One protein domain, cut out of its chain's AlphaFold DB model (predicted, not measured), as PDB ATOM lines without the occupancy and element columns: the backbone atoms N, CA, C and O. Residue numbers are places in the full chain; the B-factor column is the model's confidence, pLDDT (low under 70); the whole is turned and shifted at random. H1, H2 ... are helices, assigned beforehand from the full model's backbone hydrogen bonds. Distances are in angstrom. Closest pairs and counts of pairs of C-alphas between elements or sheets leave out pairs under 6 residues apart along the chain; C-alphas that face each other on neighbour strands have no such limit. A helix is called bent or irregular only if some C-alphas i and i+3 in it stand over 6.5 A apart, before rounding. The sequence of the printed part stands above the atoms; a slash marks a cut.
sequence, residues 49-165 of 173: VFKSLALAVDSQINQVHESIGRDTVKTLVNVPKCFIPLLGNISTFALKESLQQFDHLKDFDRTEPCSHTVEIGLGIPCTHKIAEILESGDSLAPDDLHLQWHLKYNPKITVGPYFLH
ATOM      1  N   VAL A  49      66.053  77.487  52.778       91.25
ATOM      2  CA  VAL A  49      65.553  76.131  53.069       91.25
ATOM      3  C   VAL A  49      66.525  75.354  53.961       91.25
ATOM      4  O   VAL A  49      66.105  74.796  54.974       91.25
ATOM      5  N   PHE A  50      67.825  75.351  53.646       93.19
ATOM      6  CA  PHE A  50      68.825  74.664  54.473       93.19
ATOM      7  C   PHE A  50      68.902  75.231  55.894       93.19
ATOM      8  O   PHE A  50      69.014  74.462  56.848       93.19
ATOM      9  N   LYS A  51      68.787  76.556  56.060       93.19
ATOM     10  CA  LYS A  51      68.720  77.187  57.389       93.19
ATOM     11  C   LYS A  51      67.485  76.735  58.170       93.19
ATOM     12  O   LYS A  51      67.616  76.375  59.336       93.19
ATOM     13  N   SER A  52      66.310  76.694  57.539       93.69
ATOM     14  CA  SER A  52      65.085  76.190  58.176       93.69
ATOM     15  C   SER A  52      65.199  74.720  58.579       93.69
ATOM     16  O   SER A  52      64.766  74.354  59.669       93.69
ATOM     17  N   LEU A  53      65.807  73.878  57.737       93.56
ATOM     18  CA  LEU A  53      66.048  72.470  58.058       93.56
ATOM     19  C   LEU A  53      66.994  72.311  59.253       93.56
ATOM     20  O   LEU A  53      66.706  71.513  60.142       93.56
ATOM     21  N   ALA A  54      68.082  73.085  59.311       95.44
ATOM     22  CA  ALA A  54      68.993  73.076  60.454       95.44
ATOM     23  C   ALA A  54      68.265  73.456  61.755       95.44
ATOM     24  O   ALA A  54      68.339  72.719  62.734       95.44
ATOM     25  N   LEU A  55      67.459  74.525  61.730       95.69
ATOM     26  CA  LEU A  55      66.641  74.938  62.877       95.69
ATOM     27  C   LEU A  55      65.632  73.863  63.307       95.69
ATOM     28  O   LEU A  55      65.421  73.663  64.503       95.69
ATOM     29  N   ALA A  56      65.014  73.163  62.354       95.56
ATOM     30  CA  ALA A  56      64.088  72.072  62.646       95.56
ATOM     31  C   ALA A  56      64.793  70.883  63.319       95.56
ATOM     32  O   ALA A  56      64.244  70.261  64.231       95.56
ATOM     33  N   VAL A  57      66.015  70.561  62.887       95.19
ATOM     34  CA  VAL A  57      66.841  69.518  63.512       95.19
ATOM     35  C   VAL A  57      67.261  69.939  64.918       95.19
ATOM     36  O   VAL A  57      67.045  69.176  65.860       95.19
ATOM     37  N   ASP A  58      67.769  71.159  65.090       96.75
ATOM     38  CA  ASP A  58      68.163  71.691  66.400       96.75
ATOM     39  C   ASP A  58      66.976  71.725  67.374       96.75
ATOM     40  O   ASP A  58      67.100  71.338  68.536       96.75
ATOM     41  N   SER A  59      65.792  72.120  66.894       96.56
ATOM     42  CA  SER A  59      64.562  72.109  67.689       96.56
ATOM     43  C   SER A  59      64.183  70.698  68.148       96.56
ATOM     44  O   SER A  59      63.839  70.519  69.316       96.56
ATOM     45  N   GLN A  60      64.277  69.684  67.279       94.56
ATOM     46  CA  GLN A  60      64.015  68.294  67.669       94.56
ATOM     47  C   GLN A  60      65.040  67.775  68.677       94.56
ATOM     48  O   GLN A  60      64.656  67.147  69.660       94.56
ATOM     49  N   ILE A  61      66.328  68.064  68.475       93.06
ATOM     50  CA  ILE A  61      67.388  67.677  69.414       93.06
ATOM     51  C   ILE A  61      67.120  68.286  70.793       93.06
ATOM     52  O   ILE A  61      67.158  67.580  71.801       93.06
ATOM     53  N   ASN A  62      66.783  69.576  70.843       95.19
ATOM     54  CA  ASN A  62      66.454  70.252  72.094       95.19
ATOM     55  C   ASN A  62      65.215  69.641  72.761       95.19
ATOM     56  O   ASN A  62      65.256  69.358  73.956       95.19
ATOM     57  N   GLN A  63      64.156  69.344  72.004       94.50
ATOM     58  CA  GLN A  63      62.971  68.661  72.537       94.50
ATOM     59  C   GLN A  63      63.299  67.281  73.122       94.50
ATOM     60  O   GLN A  63      62.762  66.918  74.172       94.50
ATOM     61  N   VAL A  64      64.191  66.519  72.481       91.38
ATOM     62  CA  VAL A  64      64.662  65.226  72.997       91.38
ATOM     63  C   VAL A  64      65.446  65.416  74.294       91.38
ATOM     64  O   VAL A  64      65.142  64.742  75.278       91.38
ATOM     65  N   HIS A  65      66.395  66.357  74.347       91.94
ATOM     66  CA  HIS A  65      67.143  66.660  75.573       91.94
ATOM     67  C   HIS A  65      66.227  67.095  76.720       91.94
ATOM     68  O   HIS A  65      66.368  66.611  77.843       91.94
ATOM     69  N   GLU A  66      65.254  67.961  76.444       93.69
ATOM     70  CA  GLU A  66      64.250  68.349  77.429       93.69
ATOM     71  C   GLU A  66      63.414  67.156  77.892       93.69
ATOM     72  O   GLU A  66      63.111  67.048  79.079       93.69
ATOM     73  N   SER A  67      63.035  66.252  76.983       91.75
ATOM     74  CA  SER A  67      62.288  65.044  77.337       91.75
ATOM     75  C   SER A  67      63.100  64.120  78.238       91.75
ATOM     76  O   SER A  67      62.575  63.658  79.244       91.75
ATOM     77  N   ILE A  68      64.380  63.905  77.931       91.62
ATOM     78  CA  ILE A  68      65.293  63.118  78.770       91.62
ATOM     79  C   ILE A  68      65.443  63.772  80.148       91.62
ATOM     80  O   ILE A  68      65.334  63.095  81.169       91.62
ATOM     81  N   GLY A  69      65.639  65.095  80.198       90.31
ATOM     82  CA  GLY A  69      65.723  65.843  81.452       90.31
ATOM     83  C   GLY A  69      64.440  65.740  82.281       90.31
ATOM     84  O   GLY A  69      64.497  65.511  83.490       90.31
ATOM     85  N   ARG A  70      63.270  65.836  81.634       91.75
ATOM     86  CA  ARG A  70      61.968  65.624  82.282       91.75
ATOM     87  C   ARG A  70      61.842  64.211  82.837       91.75
ATOM     88  O   ARG A  70      61.496  64.090  84.002       91.75
ATOM     89  N   ASP A  71      62.153  63.185  82.055       90.94
ATOM     90  CA  ASP A  71      62.028  61.782  82.469       90.94
ATOM     91  C   ASP A  71      63.012  61.408  83.590       90.94
ATOM     92  O   ASP A  71      62.695  60.594  84.454       90.94
ATOM     93  N   THR A  72      64.183  62.050  83.622       87.50
ATOM     94  CA  THR A  72      65.187  61.853  84.681       87.50
ATOM     95  C   THR A  72      64.724  62.436  86.020       87.50
ATOM     96  O   THR A  72      64.977  61.850  87.069       87.50
ATOM     97  N   VAL A  73      64.060  63.599  86.004       84.62
ATOM     98  CA  VAL A  73      63.692  64.345  87.225       84.62
ATOM     99  C   VAL A  73      62.262  64.049  87.688       84.62
ATOM    100  O   VAL A  73      61.990  64.012  88.886       84.62
ATOM    101  N   LYS A  74      61.325  63.875  86.754       80.88
ATOM    102  CA  LYS A  74      59.891  63.691  87.012       80.88
ATOM    103  C   LYS A  74      59.493  62.262  86.680       80.88
ATOM    104  O   LYS A  74      58.936  61.985  85.620       80.88
ATOM    105  N   THR A  75      59.766  61.357  87.607       77.06
ATOM    106  CA  THR A  75      59.358  59.960  87.476       77.06
ATOM    107  C   THR A  75      57.881  59.785  87.832       77.06
ATOM    108  O   THR A  75      57.298  60.591  88.562       77.06
ATOM    109  N   LEU A  76      57.259  58.718  87.326       82.81
ATOM    110  CA  LEU A  76      55.892  58.363  87.709       82.81
ATOM    111  C   LEU A  76      55.803  58.088  89.217       82.81
ATOM    112  O   LEU A  76      56.722  57.534  89.821       82.81
ATOM    113  N   VAL A  77      54.671  58.465  89.807       84.62
ATOM    114  CA  VAL A  77      54.332  58.169  91.205       84.62
ATOM    115  C   VAL A  77      53.424  56.944  91.272       84.62
ATOM    116  O   VAL A  77      52.720  56.646  90.309       84.62
ATOM    117  N   ASN A  78      53.410  56.257  92.417       87.69
ATOM    118  CA  ASN A  78      52.567  55.079  92.664       87.69
ATOM    119  C   ASN A  78      52.799  53.912  91.685       87.69
ATOM    120  O   ASN A  78      51.860  53.211  91.315       87.69
ATOM    121  N   VAL A  79      54.050  53.692  91.270       91.19
ATOM    122  CA  VAL A  79      54.413  52.515  90.466       91.19
ATOM    123  C   VAL A  79      54.544  51.258  91.343       91.19
ATOM    124  O   VAL A  79      54.913  51.375  92.518       91.19
ATOM    125  N   PRO A  80      54.279  50.049  90.811       93.56
ATOM    126  CA  PRO A  80      54.516  48.809  91.542       93.56
ATOM    127  C   PRO A  80      55.993  48.658  91.932       93.56
ATOM    128  O   PRO A  80      56.886  49.132  91.229       93.56
ATOM    129  N   LYS A  81      56.266  47.965  93.046       92.25
ATOM    130  CA  LYS A  81      57.626  47.842  93.610       92.25
ATOM    131  C   LYS A  81      58.650  47.281  92.618       92.25
ATOM    132  O   LYS A  81      59.778  47.759  92.590       92.25
ATOM    133  N   CYS A  82      58.239  46.334  91.778       93.81
ATOM    134  CA  CYS A  82      59.094  45.733  90.756       93.81
ATOM    135  C   CYS A  82      59.561  46.718  89.666       93.81
ATOM    136  O   CYS A  82      60.511  46.409  88.959       93.81
ATOM    137  N   PHE A  83      58.950  47.904  89.551       95.06
ATOM    138  CA  PHE A  83      59.331  48.956  88.598       95.06
ATOM    139  C   PHE A  83      60.222  50.044  89.204       95.06
ATOM    140  O   PHE A  83      60.718  50.900  88.474       95.06
ATOM    141  N   ILE A  84      60.441  50.040  90.524       93.56
ATOM    142  CA  ILE A  84      61.269  51.052  91.196       93.56
ATOM    143  C   ILE A  84      62.675  51.171  90.579       93.56
ATOM    144  O   ILE A  84      63.100  52.307  90.364       93.56
ATOM    145  N   PRO A  85      63.383  50.078  90.212       94.75
ATOM    146  CA  PRO A  85      64.714  50.190  89.604       94.75
ATOM    147  C   PRO A  85      64.726  50.889  88.234       94.75
ATOM    148  O   PRO A  85      65.760  51.399  87.801       94.75
ATOM    149  N   LEU A  86      63.583  50.940  87.549       94.94
ATOM    150  CA  LEU A  86      63.449  51.553  86.228       94.94
ATOM    151  C   LEU A  86      63.288  53.080  86.296       94.94
ATOM    152  O   LEU A  86      63.621  53.785  85.339       94.94
ATOM    153  N   LEU A  87      62.804  53.610  87.423       93.50
ATOM    154  CA  LEU A  87      62.539  55.039  87.590       93.50
ATOM    155  C   LEU A  87      63.809  55.874  87.384       93.50
ATOM    156  O   LEU A  87      64.833  55.642  88.022       93.50
ATOM    157  N   GLY A  88      63.741  56.854  86.478       91.56
ATOM    158  CA  GLY A  88      64.862  57.748  86.166       91.56
ATOM    159  C   GLY A  88      66.020  57.087  85.404       91.56
ATOM    160  O   GLY A  88      67.019  57.751  85.133       91.56
ATOM    161  N   ASN A  89      65.898  55.806  85.034       93.81
ATOM    162  CA  ASN A  89      66.875  55.086  84.210       93.81
ATOM    163  C   ASN A  89      66.360  54.838  82.787       93.81
ATOM    164  O   ASN A  89      67.141  54.888  81.834       93.81
ATOM    165  N   ILE A  90      65.052  54.623  82.635       95.12
ATOM    166  CA  ILE A  90      64.394  54.452  81.336       95.12
ATOM    167  C   ILE A  90      63.436  55.605  81.030       95.12
ATOM    168  O   ILE A  90      62.949  56.289  81.930       95.12
ATOM    169  N   SER A  91      63.143  55.800  79.745       94.56
ATOM    170  CA  SER A  91      62.139  56.755  79.277       94.56
ATOM    171  C   SER A  91      60.768  56.505  79.906       94.56
ATOM    172  O   SER A  91      60.343  55.359  80.096       94.56
ATOM    173  N   THR A  92      60.021  57.585  80.141       94.00
ATOM    174  CA  THR A  92      58.637  57.513  80.630       94.00
ATOM    175  C   THR A  92      57.754  56.720  79.666       94.00
ATOM    176  O   THR A  92      56.821  56.043  80.097       94.00
ATOM    177  N   PHE A  93      58.043  56.783  78.362       93.12
ATOM    178  CA  PHE A  93      57.355  55.985  77.349       93.12
ATOM    179  C   PHE A  93      57.499  54.483  77.625       93.12
ATOM    180  O   PHE A  93      56.493  53.801  77.813       93.12
ATOM    181  N   ALA A  94      58.733  53.983  77.721       94.88
ATOM    182  CA  ALA A  94      58.983  52.562  77.951       94.88
ATOM    183  C   ALA A  94      58.438  52.091  79.305       94.88
ATOM    184  O   ALA A  94      57.884  50.996  79.402       94.88
ATOM    185  N   LEU A  95      58.516  52.942  80.334       95.56
ATOM    186  CA  LEU A  95      57.919  52.662  81.637       95.56
ATOM    187  C   LEU A  95      56.396  52.481  81.537       95.56
ATOM    188  O   LEU A  95      55.862  51.521  82.082       95.56
ATOM    189  N   LYS A  96      55.692  53.362  80.814       95.12
ATOM    190  CA  LYS A  96      54.236  53.257  80.612       95.12
ATOM    191  C   LYS A  96      53.841  52.009  79.831       95.12
ATOM    192  O   LYS A  96      52.893  51.340  80.221       95.12
ATOM    193  N   GLU A  97      54.557  51.690  78.757       95.69
ATOM    194  CA  GLU A  97      54.299  50.474  77.975       95.69
ATOM    195  C   GLU A  97      54.533  49.217  78.827       95.69
ATOM    196  O   GLU A  97      53.718  48.300  78.808       95.69
ATOM    197  N   SER A  98      55.583  49.202  79.654       95.81
ATOM    198  CA  SER A  98      55.850  48.086  80.572       95.81
ATOM    199  C   SER A  98      54.771  47.957  81.658       95.81
ATOM    200  O   SER A  98      54.358  46.850  81.992       95.81
ATOM    201  N   LEU A  99      54.261  49.081  82.178       96.06
ATOM    202  CA  LEU A  99      53.132  49.090  83.114       96.06
ATOM    203  C   LEU A  99      51.850  48.547  82.471       96.06
ATOM    204  O   LEU A  99      51.127  47.809  83.128       96.06
ATOM    205  N   GLN A 100      51.594  48.838  81.192       95.56
ATOM    206  CA  GLN A 100      50.472  48.225  80.470       95.56
ATOM    207  C   GLN A 100      50.627  46.702  80.378       95.56
ATOM    208  O   GLN A 100      49.674  45.973  80.638       95.56
ATOM    209  N   GLN A 101      51.833  46.206  80.072       95.44
ATOM    210  CA  GLN A 101      52.095  44.760  80.051       95.44
ATOM    211  C   GLN A 101      51.932  44.117  81.434       95.44
ATOM    212  O   GLN A 101      51.457  42.985  81.527       95.44
ATOM    213  N   PHE A 102      52.291  44.837  82.501       95.44
ATOM    214  CA  PHE A 102      52.049  44.415  83.878       95.44
ATOM    215  C   PHE A 102      50.557  44.397  84.222       95.44
ATOM    216  O   PHE A 102      50.087  43.452  84.846       95.44
ATOM    217  N   ASP A 103      49.784  45.399  83.800       95.00
ATOM    218  CA  ASP A 103      48.339  45.431  84.033       95.00
ATOM    219  C   ASP A 103      47.618  44.253  83.364       95.00
ATOM    220  O   ASP A 103      46.669  43.720  83.941       95.00
ATOM    221  N   HIS A 104      48.109  43.795  82.208       93.75
ATOM    222  CA  HIS A 104      47.593  42.602  81.539       93.75
ATOM    223  C   HIS A 104      47.779  41.310  82.349       93.75
ATOM    224  O   HIS A 104      47.071  40.347  82.078       93.75
ATOM    225  N   LEU A 105      48.645  41.275  83.376       92.81
ATOM    226  CA  LEU A 105      48.790  40.104  84.258       92.81
ATOM    227  C   LEU A 105      47.487  39.718  84.968       92.81
ATOM    228  O   LEU A 105      47.337  38.569  85.372       92.81
ATOM    229  N   LYS A 106      46.554  40.665  85.137       91.25
ATOM    230  CA  LYS A 106      45.261  40.428  85.802       91.25
ATOM    231  C   LYS A 106      44.403  39.405  85.058       91.25
ATOM    232  O   LYS A 106      43.747  38.595  85.703       91.25
ATOM    233  N   ASP A 107      44.465  39.434  83.731       90.12
ATOM    234  CA  ASP A 107      43.661  38.602  82.831       90.12
ATOM    235  C   ASP A 107      44.541  37.616  82.036       90.12
ATOM    236  O   ASP A 107      44.126  37.071  81.016       90.12
ATOM    237  N   PHE A 108      45.786  37.417  82.475       89.44
ATOM    238  CA  PHE A 108      46.794  36.671  81.737       89.44
ATOM    239  C   PHE A 108      46.644  35.154  81.910       89.44
ATOM    240  O   PHE A 108      46.843  34.615  83.003       89.44
ATOM    241  N   ASP A 109      46.370  34.456  80.806       88.38
ATOM    242  CA  ASP A 109      46.438  32.997  80.736       88.38
ATOM    243  C   ASP A 109      47.855  32.541  80.353       88.38
ATOM    244  O   ASP A 109      48.323  32.728  79.230       88.38
ATOM    245  N   ARG A 110      48.541  31.891  81.300       81.62
ATOM    246  CA  ARG A 110      49.903  31.358  81.111       81.62
ATOM    247  C   ARG A 110      49.984  30.231  80.082       81.62
ATOM    248  O   ARG A 110      51.082  29.914  79.629       81.62
ATOM    249  N   THR A 111      48.867  29.587  79.754       86.19
ATOM    250  CA  THR A 111      48.845  28.497  78.773       86.19
ATOM    251  C   THR A 111      48.902  29.010  77.337       86.19
ATOM    252  O   THR A 111      49.279  28.258  76.434       86.19
ATOM    253  N   GLU A 112      48.592  30.292  77.116       88.12
ATOM    254  CA  GLU A 112      48.690  30.898  75.797       88.12
ATOM    255  C   GLU A 112      50.156  31.093  75.379       88.12
ATOM    256  O   GLU A 112      50.972  31.631  76.141       88.12
ATOM    257  N   PRO A 113      50.516  30.703  74.142       89.00
ATOM    258  CA  PRO A 113      51.871  30.877  73.647       89.00
ATOM    259  C   PRO A 113      52.228  32.364  73.548       89.00
ATOM    260  O   PRO A 113      51.446  33.184  73.062       89.00
ATOM    261  N   CYS A 114      53.449  32.715  73.958       90.00
ATOM    262  CA  CYS A 114      53.934  34.082  73.822       90.00
ATOM    263  C   CYS A 114      54.070  34.459  72.342       90.00
ATOM    264  O   CYS A 114      54.724  33.767  71.562       90.00
ATOM    265  N   SER A 115      53.491  35.595  71.949       86.25
ATOM    266  CA  SER A 115      53.657  36.104  70.582       86.25
ATOM    267  C   SER A 115      55.037  36.719  70.333       86.25
ATOM    268  O   SER A 115      55.377  36.975  69.182       86.25
ATOM    269  N   HIS A 116      55.795  37.031  71.393       87.88
ATOM    270  CA  HIS A 116      57.063  37.778  71.383       87.88
ATOM    271  C   HIS A 116      57.031  39.145  70.673       87.88
ATOM    272  O   HIS A 116      58.040  39.840  70.630       87.88
ATOM    273  N   THR A 117      55.875  39.588  70.174       87.56
ATOM    274  CA  THR A 117      55.735  40.806  69.361       87.56
ATOM    275  C   THR A 117      56.181  42.061  70.105       87.56
ATOM    276  O   THR A 117      56.846  42.916  69.531       87.56
ATOM    277  N   VAL A 118      55.824  42.185  71.386       89.94
ATOM    278  CA  VAL A 118      56.182  43.353  72.208       89.94
ATOM    279  C   VAL A 118      57.676  43.351  72.521       89.94
ATOM    280  O   VAL A 118      58.346  44.369  72.355       89.94
ATOM    281  N   GLU A 119      58.207  42.192  72.903       92.06
ATOM    282  CA  GLU A 119      59.616  42.043  73.254       92.06
ATOM    283  C   GLU A 119      60.523  42.251  72.046       92.06
ATOM    284  O   GLU A 119      61.424  43.080  72.099       92.06
ATOM    285  N   ILE A 120      60.247  41.577  70.930       89.94
ATOM    286  CA  ILE A 120      61.022  41.735  69.700       89.94
ATOM    287  C   ILE A 120      60.797  43.128  69.131       89.94
ATOM    288  O   ILE A 120      61.750  43.852  68.885       89.94
ATOM    289  N   GLY A 121      59.540  43.524  68.938       91.31
ATOM    290  CA  GLY A 121      59.198  44.715  68.178       91.31
ATOM    291  C   GLY A 121      59.498  46.021  68.899       91.31
ATOM    292  O   GLY A 121      60.008  46.960  68.284       91.31
ATOM    293  N   LEU A 122      59.194  46.103  70.196       92.69
ATOM    294  CA  LEU A 122      59.435  47.301  71.004       92.69
ATOM    295  C   LEU A 122      60.689  47.191  71.863       92.69
ATOM    296  O   LEU A 122      61.176  48.228  72.301       92.69
ATOM    297  N   GLY A 123      61.225  45.997  72.115       94.38
ATOM    298  CA  GLY A 123      62.324  45.854  73.064       94.38
ATOM    299  C   GLY A 123      61.879  46.089  74.507       94.38
ATOM    300  O   GLY A 123      62.619  46.687  75.285       94.38
ATOM    301  N   ILE A 124      60.641  45.711  74.832       96.12
ATOM    302  CA  ILE A 124      60.019  45.888  76.148       96.12
ATOM    303  C   ILE A 124      59.529  44.519  76.640       96.12
ATOM    304  O   ILE A 124      58.924  43.797  75.846       96.12
ATOM    305  N   PRO A 125      59.741  44.154  77.917       95.19
ATOM    306  CA  PRO A 125      59.245  42.902  78.475       95.19
ATOM    307  C   PRO A 125      57.746  42.716  78.228       95.19
ATOM    308  O   PRO A 125      56.929  43.569  78.573       95.19
ATOM    309  N   CYS A 126      57.388  41.591  77.613       95.06
ATOM    310  CA  CYS A 126      55.999  41.182  77.456       95.06
ATOM    311  C   CYS A 126      55.431  40.672  78.789       95.06
ATOM    312  O   CYS A 126      56.176  40.371  79.724       95.06
ATOM    313  N   THR A 127      54.110  40.515  78.865       95.50
ATOM    314  CA  THR A 127      53.425  39.996  80.060       95.50
ATOM    315  C   THR A 127      54.004  38.662  80.552       95.50
ATOM    316  O   THR A 127      54.219  38.520  81.753       95.50
ATOM    317  N   HIS A 128      54.357  37.731  79.651       95.06
ATOM    318  CA  HIS A 128      55.011  36.459  80.007       95.06
ATOM    319  C   HIS A 128      56.331  36.667  80.761       95.06
ATOM    320  O   HIS A 128      56.521  36.097  81.831       95.06
ATOM    321  N   LYS A 129      57.220  37.516  80.236       93.75
ATOM    322  CA  LYS A 129      58.534  37.786  80.840       93.75
ATOM    323  C   LYS A 129      58.419  38.517  82.172       93.75
ATOM    324  O   LYS A 129      59.154  38.229  83.108       93.75
ATOM    325  N   ILE A 130      57.465  39.440  82.281       95.19
ATOM    326  CA  ILE A 130      57.175  40.101  83.556       95.19
ATOM    327  C   ILE A 130      56.684  39.071  84.582       95.19
ATOM    328  O   ILE A 130      57.131  39.111  85.722       95.19
ATOM    329  N   ALA A 131      55.804  38.140  84.200       94.44
ATOM    330  CA  ALA A 131      55.349  37.081  85.101       94.44
ATOM    331  C   ALA A 131      56.520  36.221  85.606       94.44
ATOM    332  O   ALA A 131      56.622  35.995  86.807       94.44
ATOM    333  N   GLU A 132      57.425  35.817  84.710       93.88
ATOM    334  CA  GLU A 132      58.623  35.031  85.038       93.88
ATOM    335  C   GLU A 132      59.530  35.744  86.057       93.88
ATOM    336  O   GLU A 132      59.880  35.163  87.084       93.88
ATOM    337  N   ILE A 133      59.844  37.025  85.828       94.19
ATOM    338  CA  ILE A 133      60.673  37.841  86.737       94.19
ATOM    339  C   ILE A 133      60.018  37.980  88.120       94.19
ATOM    340  O   ILE A 133      60.685  37.975  89.150       94.19
ATOM    341  N   LEU A 134      58.692  38.112  88.173       93.44
ATOM    342  CA  LEU A 134      57.986  38.242  89.448       93.44
ATOM    343  C   LEU A 134      57.913  36.917  90.212       93.44
ATOM    344  O   LEU A 134      57.930  36.924  91.443       93.44
ATOM    345  N   GLU A 135      57.840  35.790  89.506       92.62
ATOM    346  CA  GLU A 135      57.848  34.450  90.099       92.62
ATOM    347  C   GLU A 135      59.202  34.097  90.723       92.62
ATOM    348  O   GLU A 135      59.230  33.438  91.764       92.62
ATOM    349  N   SER A 136      60.314  34.587  90.161       92.56
ATOM    350  CA  SER A 136      61.639  34.460  90.786       92.56
ATOM    351  C   SER A 136      61.818  35.359  92.016       92.56
ATOM    352  O   SER A 136      62.789  35.206  92.758       92.56
ATOM    353  N   GLY A 137      60.865  36.259  92.283       89.12
ATOM    354  CA  GLY A 137      60.942  37.247  93.357       89.12
ATOM    355  C   GLY A 137      61.803  38.463  93.007       89.12
ATOM    356  O   GLY A 137      62.103  39.266  93.894       89.12
ATOM    357  N   ASP A 138      62.180  38.611  91.738       92.19
ATOM    358  CA  ASP A 138      63.014  39.701  91.257       92.19
ATOM    359  C   ASP A 138      62.188  40.940  90.868       92.19
ATOM    360  O   ASP A 138      60.954  40.972  90.858       92.19
ATOM    361  N   SER A 139      62.900  42.031  90.595       94.50
ATOM    362  CA  SER A 139      62.346  43.273  90.050       94.50
ATOM    363  C   SER A 139      62.882  43.492  88.644       94.50
ATOM    364  O   SER A 139      63.970  43.020  88.326       94.50
ATOM    365  N   LEU A 140      62.153  44.254  87.825       95.62
ATOM    366  CA  LEU A 140      62.649  44.604  86.501       95.62
ATOM    367  C   LEU A 140      63.912  45.457  86.618       95.62
ATOM    368  O   LEU A 140      63.949  46.439  87.367       95.62
ATOM    369  N   ALA A 141      64.914  45.111  85.823       95.38
ATOM    370  CA  ALA A 141      66.137  45.866  85.647       95.38
ATOM    371  C   ALA A 141      66.093  46.654  84.328       95.38
ATOM    372  O   ALA A 141      65.438  46.238  83.371       95.38
ATOM    373  N   PRO A 142      66.811  47.788  84.217       94.62
ATOM    374  CA  PRO A 142      66.921  48.511  82.948       94.62
ATOM    375  C   PRO A 142      67.400  47.627  81.786       94.62
ATOM    376  O   PRO A 142      66.979  47.835  80.651       94.62
ATOM    377  N   ASP A 143      68.229  46.625  82.078       93.88
ATOM    378  CA  ASP A 143      68.788  45.687  81.096       93.88
ATOM    379  C   ASP A 143      67.742  44.732  80.498       93.88
ATOM    380  O   ASP A 143      67.969  44.167  79.429       93.88
ATOM    381  N   ASP A 144      66.564  44.607  81.119       94.75
ATOM    382  CA  ASP A 144      65.428  43.881  80.540       94.75
ATOM    383  C   ASP A 144      64.790  44.635  79.361       94.75
ATOM    384  O   ASP A 144      63.984  44.070  78.619       94.75
ATOM    385  N   LEU A 145      65.134  45.917  79.189       95.44
ATOM    386  CA  LEU A 145      64.636  46.786  78.133       95.44
ATOM    387  C   LEU A 145      65.739  47.123  77.130       95.44
ATOM    388  O   LEU A 145      66.904  47.339  77.467       95.44
ATOM    389  N   HIS A 146      65.339  47.269  75.870       94.12
ATOM    390  CA  HIS A 146      66.233  47.658  74.792       94.12
ATOM    391  C   HIS A 146      66.895  49.018  75.062       94.12
ATOM    392  O   HIS A 146      66.247  49.977  75.484       94.12
ATOM    393  N   LEU A 147      68.187  49.117  74.731       92.50
ATOM    394  CA  LEU A 147      69.047  50.270  75.028       92.50
ATOM    395  C   LEU A 147      68.500  51.611  74.523       92.50
ATOM    396  O   LEU A 147      68.733  52.633  75.156       92.50
ATOM    397  N   GLN A 148      67.728  51.617  73.430       90.62
ATOM    398  CA  GLN A 148      67.040  52.817  72.917       90.62
ATOM    399  C   GLN A 148      66.192  53.529  73.985       90.62
ATOM    400  O   GLN A 148      65.989  54.739  73.904       90.62
ATOM    401  N   TRP A 149      65.668  52.792  74.964       93.75
ATOM    402  CA  TRP A 149      64.808  53.340  76.007       93.75
ATOM    403  C   TRP A 149      65.571  53.873  77.213       93.75
ATOM    404  O   TRP A 149      64.953  54.477  78.087       93.75
ATOM    405  N   HIS A 150      66.884  53.659  77.286       94.25
ATOM    406  CA  HIS A 150      67.702  54.097  78.410       94.25
ATOM    407  C   HIS A 150      67.955  55.600  78.309       94.25
ATOM    408  O   HIS A 150      68.395  56.103  77.278       94.25
ATOM    409  N   LEU A 151      67.748  56.337  79.401       92.69
ATOM    410  CA  LEU A 151      67.948  57.795  79.415       92.69
ATOM    411  C   LEU A 151      69.416  58.196  79.231       92.69
ATOM    412  O   LEU A 151      69.713  59.297  78.774       92.69
ATOM    413  N   LYS A 152      70.339  57.289  79.564       88.62
ATOM    414  CA  LYS A 152      71.787  57.455  79.373       88.62
ATOM    415  C   LYS A 152      72.287  56.884  78.044       88.62
ATOM    416  O   LYS A 152      73.499  56.777  77.852       88.62
ATOM    417  N   TYR A 153      71.386  56.485  77.145       84.38
ATOM    418  CA  TYR A 153      71.761  55.935  75.850       84.38
ATOM    419  C   TYR A 153      72.609  56.932  75.058       84.38
ATOM    420  O   TYR A 153      72.213  58.077  74.836       84.38
ATOM    421  N   ASN A 154      73.781  56.485  74.608       78.56
ATOM    422  CA  ASN A 154      74.633  57.261  73.724       78.56
ATOM    423  C   ASN A 154      75.064  56.387  72.542       78.56
ATOM    424  O   ASN A 154      75.992  55.590  72.687       78.56
ATOM    425  N   PRO A 155      74.480  56.562  71.346       67.94
ATOM    426  CA  PRO A 155      74.775  55.701  70.207       67.94
ATOM    427  C   PRO A 155      76.251  55.731  69.781       67.94
ATOM    428  O   PRO A 155      76.723  54.784  69.171       67.94
ATOM    429  N   LYS A 156      77.016  56.780  70.113       65.75
ATOM    430  CA  LYS A 156      78.452  56.856  69.782       65.75
ATOM    431  C   LYS A 156      79.347  56.057  70.737       65.75
ATOM    432  O   LYS A 156      80.498  55.808  70.402       65.75
ATOM    433  N   ILE A 157      78.845  55.710  71.923       59.50
ATOM    434  CA  ILE A 157      79.603  55.022  72.984       59.50
ATOM    435  C   ILE A 157      79.060  53.605  73.192       59.50
ATOM    436  O   ILE A 157      79.826  52.657  73.324       59.50
ATOM    437  N   THR A 158      77.736  53.457  73.207       55.09
ATOM    438  CA  THR A 158      77.032  52.193  73.454       55.09
ATOM    439  C   THR A 158      77.105  51.253  72.247       55.09
ATOM    440  O   THR A 158      77.081  50.034  72.397       55.09
ATOM    441  N   VAL A 159      77.253  51.812  71.045       50.28
ATOM    442  CA  VAL A 159      77.448  51.065  69.805       50.28
ATOM    443  C   VAL A 159      78.949  51.049  69.511       50.28
ATOM    444  O   VAL A 159      79.468  51.869  68.759       50.28
ATOM    445  N   GLY A 160      79.686  50.133  70.144       44.78
ATOM    446  CA  GLY A 160      81.047  49.826  69.696       44.78
ATOM    447  C   GLY A 160      81.050  49.421  68.207       44.78
ATOM    448  O   GLY A 160      79.993  49.065  67.673       44.78
ATOM    449  N   PRO A 161      82.211  49.406  67.523       40.84
ATOM    450  CA  PRO A 161      82.330  49.152  66.073       40.84
ATOM    451  C   PRO A 161      81.698  47.834  65.563       40.84
ATOM    452  O   PRO A 161      81.612  47.605  64.360       40.84
ATOM    453  N   TYR A 162      81.206  46.978  66.456       43.00
ATOM    454  CA  TYR A 162      80.610  45.678  66.172       43.00
ATOM    455  C   TYR A 162      79.199  45.703  65.556       43.00
ATOM    456  O   TYR A 162      78.818  44.717  64.929       43.00
ATOM    457  N   PHE A 163      78.420  46.787  65.661       41.12
ATOM    458  CA  PHE A 163      77.063  46.827  65.071       41.12
ATOM    459  C   PHE A 163      77.013  47.312  63.616       41.12
ATOM    460  O   PHE A 163      76.034  47.037  62.925       41.12
ATOM    461  N   LEU A 164      78.062  47.964  63.101       41.09
ATOM    462  CA  LEU A 164      78.109  48.360  61.685       41.09
ATOM    463  C   LEU A 164      78.356  47.169  60.738       41.09
ATOM    464  O   LEU A 164      78.098  47.280  59.542       41.09
ATOM    465  N   HIS A 165      78.787  46.016  61.265       38.75
ATOM    466  CA  HIS A 165      79.114  44.820  60.479       38.75
ATOM    467  C   HIS A 165      77.961  43.831  60.260       38.75
ATOM    468  O   HIS A 165      78.148  42.838  59.563       38.75
TER     469      HIS A 165
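AT A GLANCE: This is residues 49 to 165 of the 173 residues of an uncharacterized protein of Puccinia triticina (isolate 1-1 / race 1 (BBBD)) (UniProt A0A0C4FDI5). One long helix, H1, reaches out as an arm from a small body of short helices and loops; its residues 49 to 64 stick out. In the body H5 begins beside residues 101 to 105 of H3 and leads away from it, about perpendicular to it, H2 and H4 sit near H3, and the long link of residues 136 to 154 folds back from H5 toward the end where H1 joins. A tail, residues 160 to 165, also sticks out, just after H6. The printed part has 117 residues with six named helices, H1 to H6 in chain order, and no named strand: all helix. It is loose, with a radius of gyration of the C-alphas of 17.1 A, and spans 56 by 39 by 25 A.

IN THESE COORDINATES: H1, residues 49 to 73, runs 36.2 A from C-alpha 49 at (65.553, 76.131, 53.069) to C-alpha 73 at (63.692, 64.345, 87.225). H3, residues 92 to 107, is 24.2 A long, and H5, residues 127 to 135, 12.3 A. The short ones are H2, residues 81 to 86, H4, residues 117 to 122, and H6, residues 155 to 158, which ends at (77.032, 52.193, 73.454). H2 is irregular: C-alphas 82 and 85 are 7.3 A apart.

HOW THE PARTS SIT: H1 and H3 are close but not clearly touching; their closest C-alphas, of Asp 71 and Thr 92, are 5.8 A apart. H3 touches H5 with residues 101 to 105 alone, about perpendicular at 80 degrees; their closest C-alphas, of Gln 101 and Thr 127, are 4.9 A apart. H2 and H3 are close but not clearly touching, the closest C-alphas, of Leu 86 and Leu 95, being 7.3 A apart. H3 and H4 are near each other, and H6 touches no helix. Every O i to N i+4 pair is within hydrogen-bond range in H1, H4 and H5, 9 of 12 in H3, and 0 of 2 in H2, where 2 of 3 O i to N i+3 pairs are; H6 is too short for such a pair.

THE WHOLE: The farthest C-alphas, of Lys 51 and Thr 111, are 56.8 A apart. The printed part has no cut, and the link from H5 to H6 is long. Residues 155 to 165 have pLDDT under 70.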